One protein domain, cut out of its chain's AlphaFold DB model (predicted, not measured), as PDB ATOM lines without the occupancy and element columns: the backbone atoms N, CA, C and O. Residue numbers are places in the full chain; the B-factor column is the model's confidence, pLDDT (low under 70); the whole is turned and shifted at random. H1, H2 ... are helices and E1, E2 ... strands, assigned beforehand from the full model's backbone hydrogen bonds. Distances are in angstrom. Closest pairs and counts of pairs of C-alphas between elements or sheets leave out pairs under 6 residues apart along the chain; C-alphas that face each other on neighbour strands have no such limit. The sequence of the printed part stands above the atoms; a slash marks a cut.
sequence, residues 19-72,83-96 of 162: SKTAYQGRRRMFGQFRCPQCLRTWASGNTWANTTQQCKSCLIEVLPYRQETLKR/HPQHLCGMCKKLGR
ATOM      1  N   SER A  19      19.869 -26.751 -39.652       84.44
ATOM      2  CA  SER A  19      20.062 -28.189 -39.843       84.44
ATOM      3  C   SER A  19      20.083 -28.889 -38.483       84.44
ATOM      4  O   SER A  19      20.765 -28.438 -37.562       84.44
ATOM      5  N   LYS A  20      19.297 -29.959 -38.356       93.06
ATOM      6  CA  LYS A  20      19.261 -30.827 -37.176       93.06
ATOM      7  C   LYS A  20      20.056 -32.092 -37.463       93.06
ATOM      8  O   LYS A  20      20.122 -32.545 -38.603       93.06
ATOM      9  N   THR A  21      20.631 -32.682 -36.426       93.62
ATOM     10  CA  THR A  21      21.235 -34.010 -36.542       93.62
ATOM     11  C   THR A  21      20.172 -35.099 -36.690       93.62
ATOM     12  O   THR A  21      19.041 -34.920 -36.249       93.62
ATOM     13  N   ALA A  22      20.522 -36.258 -37.253       93.12
ATOM     14  CA  ALA A  22      19.592 -37.392 -37.318       93.12
ATOM     15  C   ALA A  22      19.190 -37.888 -35.914       93.12
ATOM     16  O   ALA A  22      18.021 -38.161 -35.657       93.12
ATOM     17  N   TYR A  23      20.148 -37.946 -34.983       94.50
ATOM     18  CA  TYR A  23      19.880 -38.265 -33.584       94.50
ATOM     19  C   TYR A  23      19.310 -37.052 -32.838       94.50
ATOM     20  O   TYR A  23      19.848 -35.951 -32.966       94.50
ATOM     21  N   GLN A  24      18.260 -37.258 -32.039       95.38
ATOM     22  CA  GLN A  24      17.591 -36.217 -31.239       95.38
ATOM     23  C   GLN A  24      17.465 -36.579 -29.746       95.38
ATOM     24  O   GLN A  24      16.743 -35.905 -29.018       95.38
ATOM     25  N   GLY A  25      18.141 -37.637 -29.286       91.12
ATOM     26  CA  GLY A  25      18.097 -38.060 -27.885       91.12
ATOM     27  C   GLY A  25      19.090 -37.320 -26.982       91.12
ATOM     28  O   GLY A  25      19.809 -36.414 -27.411       91.12
ATOM     29  N   ARG A  26      19.119 -37.728 -25.709       89.19
ATOM     30  CA  ARG A  26      19.941 -37.109 -24.657       89.19
ATOM     31  C   ARG A  26      21.286 -37.794 -24.442       89.19
ATOM     32  O   ARG A  26      22.192 -37.133 -23.963       89.19
ATOM     33  N   ARG A  27      21.423 -39.074 -24.803       88.88
ATOM     34  CA  ARG A  27      22.646 -39.870 -24.618       88.88
ATOM     35  C   ARG A  27      23.745 -39.457 -25.604       88.88
ATOM     36  O   ARG A  27      23.491 -38.895 -26.677       88.88
ATOM     37  N   ARG A  28      24.989 -39.760 -25.244       92.31
ATOM     38  CA  ARG A  28      26.144 -39.549 -26.113       92.31
ATOM     39  C   ARG A  28      26.194 -40.614 -27.208       92.31
ATOM     40  O   ARG A  28      25.870 -41.778 -27.000       92.31
ATOM     41  N   MET A  29      26.652 -40.202 -28.383       94.06
ATOM     42  CA  MET A  29      26.698 -41.023 -29.588       94.06
ATOM     43  C   MET A  29      28.100 -41.022 -30.205       94.06
ATOM     44  O   MET A  29      28.866 -40.058 -30.079       94.06
ATOM     45  N   PHE A  30      28.407 -42.082 -30.948       95.19
ATOM     46  CA  PHE A  30      29.515 -42.102 -31.893       95.19
ATOM     47  C   PHE A  30      29.102 -41.368 -33.168       95.19
ATOM     48  O   PHE A  30      28.135 -41.750 -33.819       95.19
ATOM     49  N   GLY A  31      29.812 -40.304 -33.528       96.06
ATOM     50  CA  GLY A  31      29.511 -39.472 -34.690       96.06
ATOM     51  C   GLY A  31      30.597 -39.540 -35.755       96.06
ATOM     52  O   GLY A  31      31.786 -39.556 -35.435       96.06
ATOM     53  N   GLN A  32      30.187 -39.523 -37.023       98.00
ATOM     54  CA  GLN A  32      31.070 -39.333 -38.175       98.00
ATOM     55  C   GLN A  32      30.820 -37.967 -38.817       98.00
ATOM     56  O   GLN A  32      29.675 -37.542 -38.985       98.00
ATOM     57  N   PHE A  33      31.901 -37.295 -39.199       98.31
ATOM     58  CA  PHE A  33      31.894 -35.917 -39.675       98.31
ATOM     59  C   PHE A  33      32.634 -35.791 -41.001       98.31
ATOM     60  O   PHE A  33      33.596 -36.515 -41.260       98.31
ATOM     61  N   ARG A  34      32.200 -34.837 -41.829       98.38
ATOM     62  CA  ARG A  34      32.851 -34.467 -43.089       98.38
ATOM     63  C   ARG A  34      32.833 -32.953 -43.218       98.38
ATOM     64  O   ARG A  34      31.766 -32.355 -43.297       98.38
ATOM     65  N   CYS A  35      34.008 -32.331 -43.241       98.44
ATOM     66  CA  CYS A  35      34.113 -30.886 -43.418       98.44
ATOM     67  C   CYS A  35      33.610 -30.495 -44.820       98.44
ATOM     68  O   CYS A  35      34.161 -31.007 -45.793       98.44
ATOM     69  N   PRO A  36      32.637 -29.579 -44.969       97.44
ATOM     70  CA  PRO A  36      32.166 -29.157 -46.290       97.44
ATOM     71  C   PRO A  36      33.198 -28.320 -47.059       97.44
ATOM     72  O   PRO A  36      33.105 -28.216 -48.274       97.44
ATOM     73  N   GLN A  37      34.184 -27.742 -46.362       98.00
ATOM     74  CA  GLN A  37      35.215 -26.882 -46.953       98.00
ATOM     75  C   GLN A  37      36.437 -27.689 -47.413       98.00
ATOM     76  O   GLN A  37      36.774 -27.696 -48.590       98.00
ATOM     77  N   CYS A  38      37.093 -28.419 -46.502       98.25
ATOM     78  CA  CYS A  38      38.313 -29.178 -46.818       98.25
ATOM     79  C   CYS A  38      38.087 -30.678 -47.043       98.25
ATOM     80  O   CYS A  38      39.057 -31.426 -47.133       98.25
ATOM     81  N   LEU A  39      36.834 -31.147 -47.028       97.62
ATOM     82  CA  LEU A  39      36.410 -32.537 -47.271       97.62
ATOM     83  C   LEU A  39      36.970 -33.611 -46.328       97.62
ATOM     84  O   LEU A  39      36.562 -34.767 -46.422       97.62
ATOM     85  N   ARG A  40      37.846 -33.244 -45.386       98.12
ATOM     86  CA  ARG A  40      38.385 -34.155 -44.378       98.12
ATOM     87  C   ARG A  40      37.255 -34.777 -43.569       98.12
ATOM     88  O   ARG A  40      36.342 -34.074 -43.130       98.12
ATOM     89  N   THR A  41      37.381 -36.073 -43.329       98.44
ATOM     90  CA  THR A  41      36.500 -36.836 -42.455       98.44
ATOM     91  C   THR A  41      37.180 -37.152 -41.130       98.44
ATOM     92  O   THR A  41      38.409 -37.210 -41.035       98.44
ATOM     93  N   TRP A  42      36.380 -37.303 -40.082       98.00
ATOM     94  CA  TRP A  42      36.831 -37.782 -38.779       98.00
ATOM     95  C   TRP A  42      35.661 -38.414 -38.028       98.00
ATOM     96  O   TRP A  42      34.501 -38.247 -38.408       98.00
ATOM     97  N   ALA A  43      35.976 -39.135 -36.957       96.25
ATOM     98  CA  ALA A  43      34.989 -39.720 -36.066       96.25
ATOM     99  C   ALA A  43      35.241 -39.289 -34.618       96.25
ATOM    100  O   ALA A  43      36.366 -38.950 -34.247       96.25
ATOM    101  N   SER A  44      34.185 -39.287 -33.807       94.56
ATOM    102  CA  SER A  44      34.243 -38.896 -32.400       94.56
ATOM    103  C   SER A  44      33.217 -39.663 -31.581       94.56
ATOM    104  O   SER A  44      32.033 -39.673 -31.910       94.56
ATOM    105  N   GLY A  45      33.653 -40.235 -30.459       93.25
ATOM    106  CA  GLY A  45      32.761 -40.805 -29.447       93.25
ATOM    107  C   GLY A  45      32.097 -39.765 -28.538       93.25
ATOM    108  O   GLY A  45      31.473 -40.140 -27.558       93.25
ATOM    109  N   ASN A  46      32.267 -38.464 -28.797       93.38
ATOM    110  CA  ASN A  46      31.697 -37.387 -27.980       93.38
ATOM    111  C   ASN A  46      30.777 -36.504 -28.823       93.38
ATOM    112  O   ASN A  46      31.033 -35.314 -29.010       93.38
ATOM    113  N   THR A  47      29.733 -37.123 -29.370       95.38
ATOM    114  CA  THR A  47      28.724 -36.455 -30.195       95.38
ATOM    115  C   THR A  47      27.377 -36.467 -29.483       95.38
ATOM    116  O   THR A  47      27.023 -37.464 -28.863       95.38
ATOM    117  N   TRP A  48      26.606 -35.389 -29.606       95.25
ATOM    118  CA  TRP A  48      25.283 -35.239 -28.991       95.25
ATOM    119  C   TRP A  48      24.271 -34.710 -30.008       95.25
ATOM    120  O   TRP A  48      24.658 -34.187 -31.062       95.25
ATOM    121  N   ALA A  49      22.978 -34.813 -29.702       95.69
ATOM    122  CA  ALA A  49      21.932 -34.237 -30.541       95.69
ATOM    123  C   ALA A  49      22.168 -32.737 -30.784       95.69
ATOM    124  O   ALA A  49      22.373 -31.960 -29.852       95.69
ATOM    125  N   ASN A  50      22.121 -32.333 -32.054       95.44
ATOM    126  CA  ASN A  50      22.244 -30.953 -32.523       95.44
ATOM    127  C   ASN A  50      23.518 -30.236 -32.048       95.44
ATOM    128  O   ASN A  50      23.522 -29.018 -31.877       95.44
ATOM    129  N   THR A  51      24.603 -30.986 -31.844       95.56
ATOM    130  CA  THR A  51      25.919 -30.431 -31.509       95.56
ATOM    131  C   THR A  51      26.904 -30.627 -32.649       95.56
ATOM    132  O   THR A  51      26.836 -31.602 -33.399       95.56
ATOM    133  N   THR A  52      27.818 -29.674 -32.785       97.12
ATOM    134  CA  THR A  52      28.855 -29.659 -33.814       97.12
ATOM    135  C   THR A  52      30.199 -30.114 -33.256       97.12
ATOM    136  O   THR A  52      30.418 -30.173 -32.045       97.12
ATOM    137  N   GLN A  53      31.126 -30.423 -34.157       98.12
ATOM    138  CA  GLN A  53      32.547 -30.476 -33.855       98.12
ATOM    139  C   GLN A  53      33.295 -29.568 -34.826       98.12
ATOM    140  O   GLN A  53      32.990 -29.521 -36.021       98.12
ATOM    141  N   GLN A  54      34.287 -28.851 -34.316       98.31
ATOM    142  CA  GLN A  54      35.074 -27.933 -35.116       98.31
ATOM    143  C   GLN A  54      36.103 -28.691 -35.959       98.31
ATOM    144  O   GLN A  54      36.870 -29.519 -35.458       98.31
ATOM    145  N   CYS A  55      36.155 -28.388 -37.256       98.38
ATOM    146  CA  CYS A  55      37.190 -28.919 -38.134       98.38
ATOM    147  C   CYS A  55      38.560 -28.338 -37.751       98.38
ATOM    148  O   CYS A  55      38.755 -27.129 -37.819       98.38
ATOM    149  N   LYS A  56      39.551 -29.193 -37.476       97.50
ATOM    150  CA  LYS A  56      40.904 -28.761 -37.070       97.50
ATOM    151  C   LYS A  56      41.674 -27.901 -38.083       97.50
ATOM    152  O   LYS A  56      42.659 -27.285 -37.709       97.50
ATOM    153  N   SER A  57      41.291 -27.903 -39.365       97.75
ATOM    154  CA  SER A  57      41.962 -27.070 -40.384       97.75
ATOM    155  C   SER A  57      41.171 -25.834 -40.760       97.75
ATOM    156  O   SER A  57      41.753 -24.773 -40.907       97.75
ATOM    157  N   CYS A  58      39.861 -25.973 -40.956       98.19
ATOM    158  CA  CYS A  58      39.028 -24.858 -41.405       98.19
ATOM    159  C   CYS A  58      38.459 -24.044 -40.245       98.19
ATOM    160  O   CYS A  58      37.906 -22.981 -40.479       98.19
ATOM    161  N   LEU A  59      38.511 -24.582 -39.024       97.19
ATOM    162  CA  LEU A  59      37.925 -24.004 -37.817       97.19
ATOM    163  C   LEU A  59      36.415 -23.713 -37.912       97.19
ATOM    164  O   LEU A  59      35.862 -23.018 -37.065       97.19
ATOM    165  N   ILE A  60      35.722 -24.303 -38.890       97.94
ATOM    166  CA  ILE A  60      34.263 -24.239 -39.000       97.94
ATOM    167  C   ILE A  60      33.595 -25.325 -38.159       97.94
ATOM    168  O   ILE A  60      34.135 -26.422 -37.993       97.94
ATOM    169  N   GLU A  61      32.399 -25.017 -37.670       97.69
ATOM    170  CA  GLU A  61      31.540 -25.945 -36.939       97.69
ATOM    171  C   GLU A  61      30.831 -26.893 -37.912       97.69
ATOM    172  O   GLU A  61      30.199 -26.463 -38.880       97.69
ATOM    173  N   VAL A  62      30.951 -28.198 -37.676       98.00
ATOM    174  CA  VAL A  62      30.430 -29.238 -38.567       98.00
ATOM    175  C   VAL A  62      29.521 -30.168 -37.779       98.00
ATOM    176  O   VAL A  62      29.919 -30.700 -36.744       98.00
ATOM    177  N   LEU A  63      28.295 -30.369 -38.262       97.75
ATOM    178  CA  LEU A  63      27.390 -31.377 -37.712       97.75
ATOM    179  C   LEU A  63      27.827 -32.782 -38.153       97.75
ATOM    180  O   LEU A  63      28.327 -32.945 -39.273       97.75
ATOM    181  N   PRO A  64      27.625 -33.809 -37.314       97.69
ATOM    182  CA  PRO A  64      27.825 -35.185 -37.739       97.69
ATOM    183  C   PRO A  64      26.838 -35.523 -38.863       97.69
ATOM    184  O   PRO A  64      25.655 -35.192 -38.783       97.69
ATOM    185  N   TYR A  65      27.308 -36.213 -39.900       96.75
ATOM    186  CA  TYR A  65      26.429 -36.727 -40.956       96.75
ATOM    187  C   TYR A  65      25.856 -38.108 -40.610       96.75
ATOM    188  O   TYR A  65      24.887 -38.547 -41.224       96.75
ATOM    189  N   ARG A  66      26.452 -38.807 -39.637       96.69
ATOM    190  CA  ARG A  66      26.000 -40.111 -39.138       96.69
ATOM    191  C   ARG A  66      26.266 -40.199 -37.643       96.69
ATOM    192  O   ARG A  66      27.336 -39.787 -37.196       96.69
ATOM    193  N   GLN A  67      25.306 -40.729 -36.892       97.06
ATOM    194  CA  GLN A  67      25.422 -40.974 -35.455       97.06
ATOM    195  C   GLN A  67      24.928 -42.374 -35.119       97.06
ATOM    196  O   GLN A  67      23.887 -42.794 -35.617       97.06
ATOM    197  N   GLU A  68      25.671 -43.066 -34.267       95.06
ATOM    198  CA  GLU A  68      25.402 -44.434 -33.831       95.06
ATOM    199  C   GLU A  68      25.566 -44.546 -32.319       95.06
ATOM    200  O   GLU A  68      26.273 -43.748 -31.695       95.06
ATOM    201  N   THR A  69      24.887 -45.519 -31.721       92.00
ATOM    202  CA  THR A  69      25.007 -45.791 -30.290       92.00
ATOM    203  C   THR A  69      26.438 -46.204 -29.952       92.00
ATOM    204  O   THR A  69      27.099 -46.928 -30.700       92.00
ATOM    205  N   LEU A  70      26.947 -45.721 -28.819       87.75
ATOM    206  CA  LEU A  70      28.238 -46.165 -28.307       87.75
ATOM    207  C   LEU A  70      28.106 -47.603 -27.800       87.75
ATOM    208  O   LEU A  70      27.270 -47.892 -26.948       87.75
ATOM    209  N   LYS A  71      28.949 -48.510 -28.301       81.56
ATOM    210  CA  LYS A  71      29.056 -49.859 -27.740       81.56
ATOM    211  C   LYS A  71      29.823 -49.774 -26.426       81.56
ATOM    212  O   LYS A  71      31.019 -49.484 -26.440       81.56
ATOM    213  N   ARG A  72      29.150 -50.036 -25.306       69.75
ATOM    214  CA  ARG A  72      29.836 -50.288 -24.037       69.75
ATOM    215  C   ARG A  72      30.496 -51.657 -24.105       69.75
ATOM    216  O   ARG A  72      29.840 -52.657 -24.379       69.75
ATOM    217  N   HIS A  83      39.365 -36.150 -25.030       89.56
ATOM    218  CA  HIS A  83      39.100 -35.655 -26.366       89.56
ATOM    219  C   HIS A  83      39.394 -34.153 -26.408       89.56
ATOM    220  O   HIS A  83      39.301 -33.489 -25.374       89.56
ATOM    221  N   PRO A  84      39.715 -33.585 -27.584       93.62
ATOM    222  CA  PRO A  84      40.020 -32.163 -27.699       93.62
ATOM    223  C   PRO A  84      38.774 -31.320 -27.397       93.62
ATOM    224  O   PRO A  84      37.934 -31.094 -28.272       93.62
ATOM    225  N   GLN A  85      38.660 -30.854 -26.149       95.38
ATOM    226  CA  GLN A  85      37.499 -30.113 -25.642       95.38
ATOM    227  C   GLN A  85      37.245 -28.834 -26.446       95.38
ATOM    228  O   GLN A  85      36.109 -28.543 -26.812       95.38
ATOM    229  N   HIS A  86      38.318 -28.132 -26.824       96.25
ATOM    230  CA  HIS A  86      38.260 -26.909 -27.629       96.25
ATOM    231  C   HIS A  86      37.701 -27.120 -29.045       96.25
ATOM    232  O   HIS A  86      37.350 -26.148 -29.703       96.25
ATOM    233  N   LEU A  87      37.590 -28.364 -29.528       97.06
ATOM    234  CA  LEU A  87      36.928 -28.683 -30.797       97.06
ATOM    235  C   LEU A  87      35.521 -29.257 -30.594       97.06
ATOM    236  O   LEU A  87      34.764 -29.340 -31.556       97.06
ATOM    237  N   CYS A  88      35.155 -29.679 -29.383       97.12
ATOM    238  CA  CYS A  88      33.866 -30.301 -29.091       97.12
ATOM    239  C   CYS A  88      32.785 -29.239 -28.852       97.12
ATOM    240  O   CYS A  88      32.860 -28.484 -27.884       97.12
ATOM    241  N   GLY A  89      31.736 -29.218 -29.678       95.69
ATOM    242  CA  GLY A  89      30.629 -28.273 -29.520       95.69
ATOM    243  C   GLY A  89      29.878 -28.436 -28.198       95.69
ATOM    244  O   GLY A  89      29.445 -27.439 -27.627       95.69
ATOM    245  N   MET A  90      29.776 -29.659 -27.660       95.69
ATOM    246  CA  MET A  90      29.155 -29.865 -26.348       95.69
ATOM    247  C   MET A  90      30.023 -29.317 -25.208       95.69
ATOM    248  O   MET A  90      29.497 -28.622 -24.348       95.69
ATOM    249  N   CYS A  91      31.344 -29.540 -25.223       96.00
ATOM    250  CA  CYS A  91      32.229 -28.942 -24.215       96.00
ATOM    251  C   CYS A  91      32.196 -27.409 -24.284       96.00
ATOM    252  O   CYS A  91      32.050 -26.757 -23.256       96.00
ATOM    253  N   LYS A  92      32.236 -26.829 -25.495       96.00
ATOM    254  CA  LYS A  92      32.085 -25.376 -25.696       96.00
ATOM    255  C   LYS A  92      30.769 -24.850 -25.122       96.00
ATOM    256  O   LYS A  92      30.757 -23.814 -24.473       96.00
ATOM    257  N   LYS A  93      29.665 -25.567 -25.354       94.56
ATOM    258  CA  LYS A  93      28.337 -25.199 -24.848       94.56
ATOM    259  C   LYS A  93      28.253 -25.277 -23.321       94.56
ATOM    260  O   LYS A  93      27.614 -24.429 -22.715       94.56
ATOM    261  N   LEU A  94      28.852 -26.305 -22.719       93.75
ATOM    262  CA  LEU A  94      28.817 -26.529 -21.271       93.75
ATOM    263  C   LEU A  94      29.838 -25.683 -20.498       93.75
ATOM    264  O   LEU A  94      29.691 -25.537 -19.288       93.75
ATOM    265  N   GLY A  95      30.894 -25.203 -21.160       94.62
ATOM    266  CA  GLY A  95      32.050 -24.585 -20.502       94.62
ATOM    267  C   GLY A  95      32.898 -25.566 -19.680       94.62
ATOM    268  O   GLY A  95      33.779 -25.134 -18.946       94.62
ATOM    269  N   ARG A  96      32.636 -26.878 -19.785       92.06
ATOM    270  CA  ARG A  96      33.321 -27.950 -19.044       92.06
ATOM    271  C   ARG A  96      33.355 -29.257 -19.835       92.06
ATOM    272  O   ARG A  96      32.775 -29.354 -20.920       92.06
TER     273      ARG A  96
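Overview. This is residues 19 to 72 and 83 to 96 of the 162 residues of the protein "zf-3CxxC domain-containing protein" of Clytia hemisphaerica (UniProt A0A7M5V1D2). The domain has little regular structure: a small three-stranded sheet, the long unnamed stretch 48 to 65 folding back past one face of it, and the short helix H1 beyond that stretch. The 68 printed residues hold E1, E2, E3 and H1 in that order, class mixed, with only 23 residues in named elements. The antiparallel sheet has the order E2, E1, E3. The whole is compact, radius of gyration of the C-alphas 11.1 A, spanning 30 by 25 by 24 A.

Along the chain. E1, residues 29 to 34, begins at C-alpha (26.698, -41.023, -29.588) and is 16.2 A long. E2 is residues 41 to 47, 14.5 A; E3 is 66 to 69, 10.6 A. H1, residues 89 to 94, 8.6 A, ends at (28.817, -26.529, -21.271).

Arrangement. E1 and E2 form a hairpin, with N 31 and O 44 2.8 A apart, within hydrogen-bond range. E3 is antiparallel to E1, with N 30 and O 68 at 2.8 A. H1 only grazes the sheet, with residues 89 to 91; its O i to N i+4 pairs are within range.

Size, cuts and confidence. Residues 73 to 82 are cut out, a gap of 17.5 A between C-alphas 72 and 83. The link E2 to E3 is long. Residue 72 is under pLDDT 70.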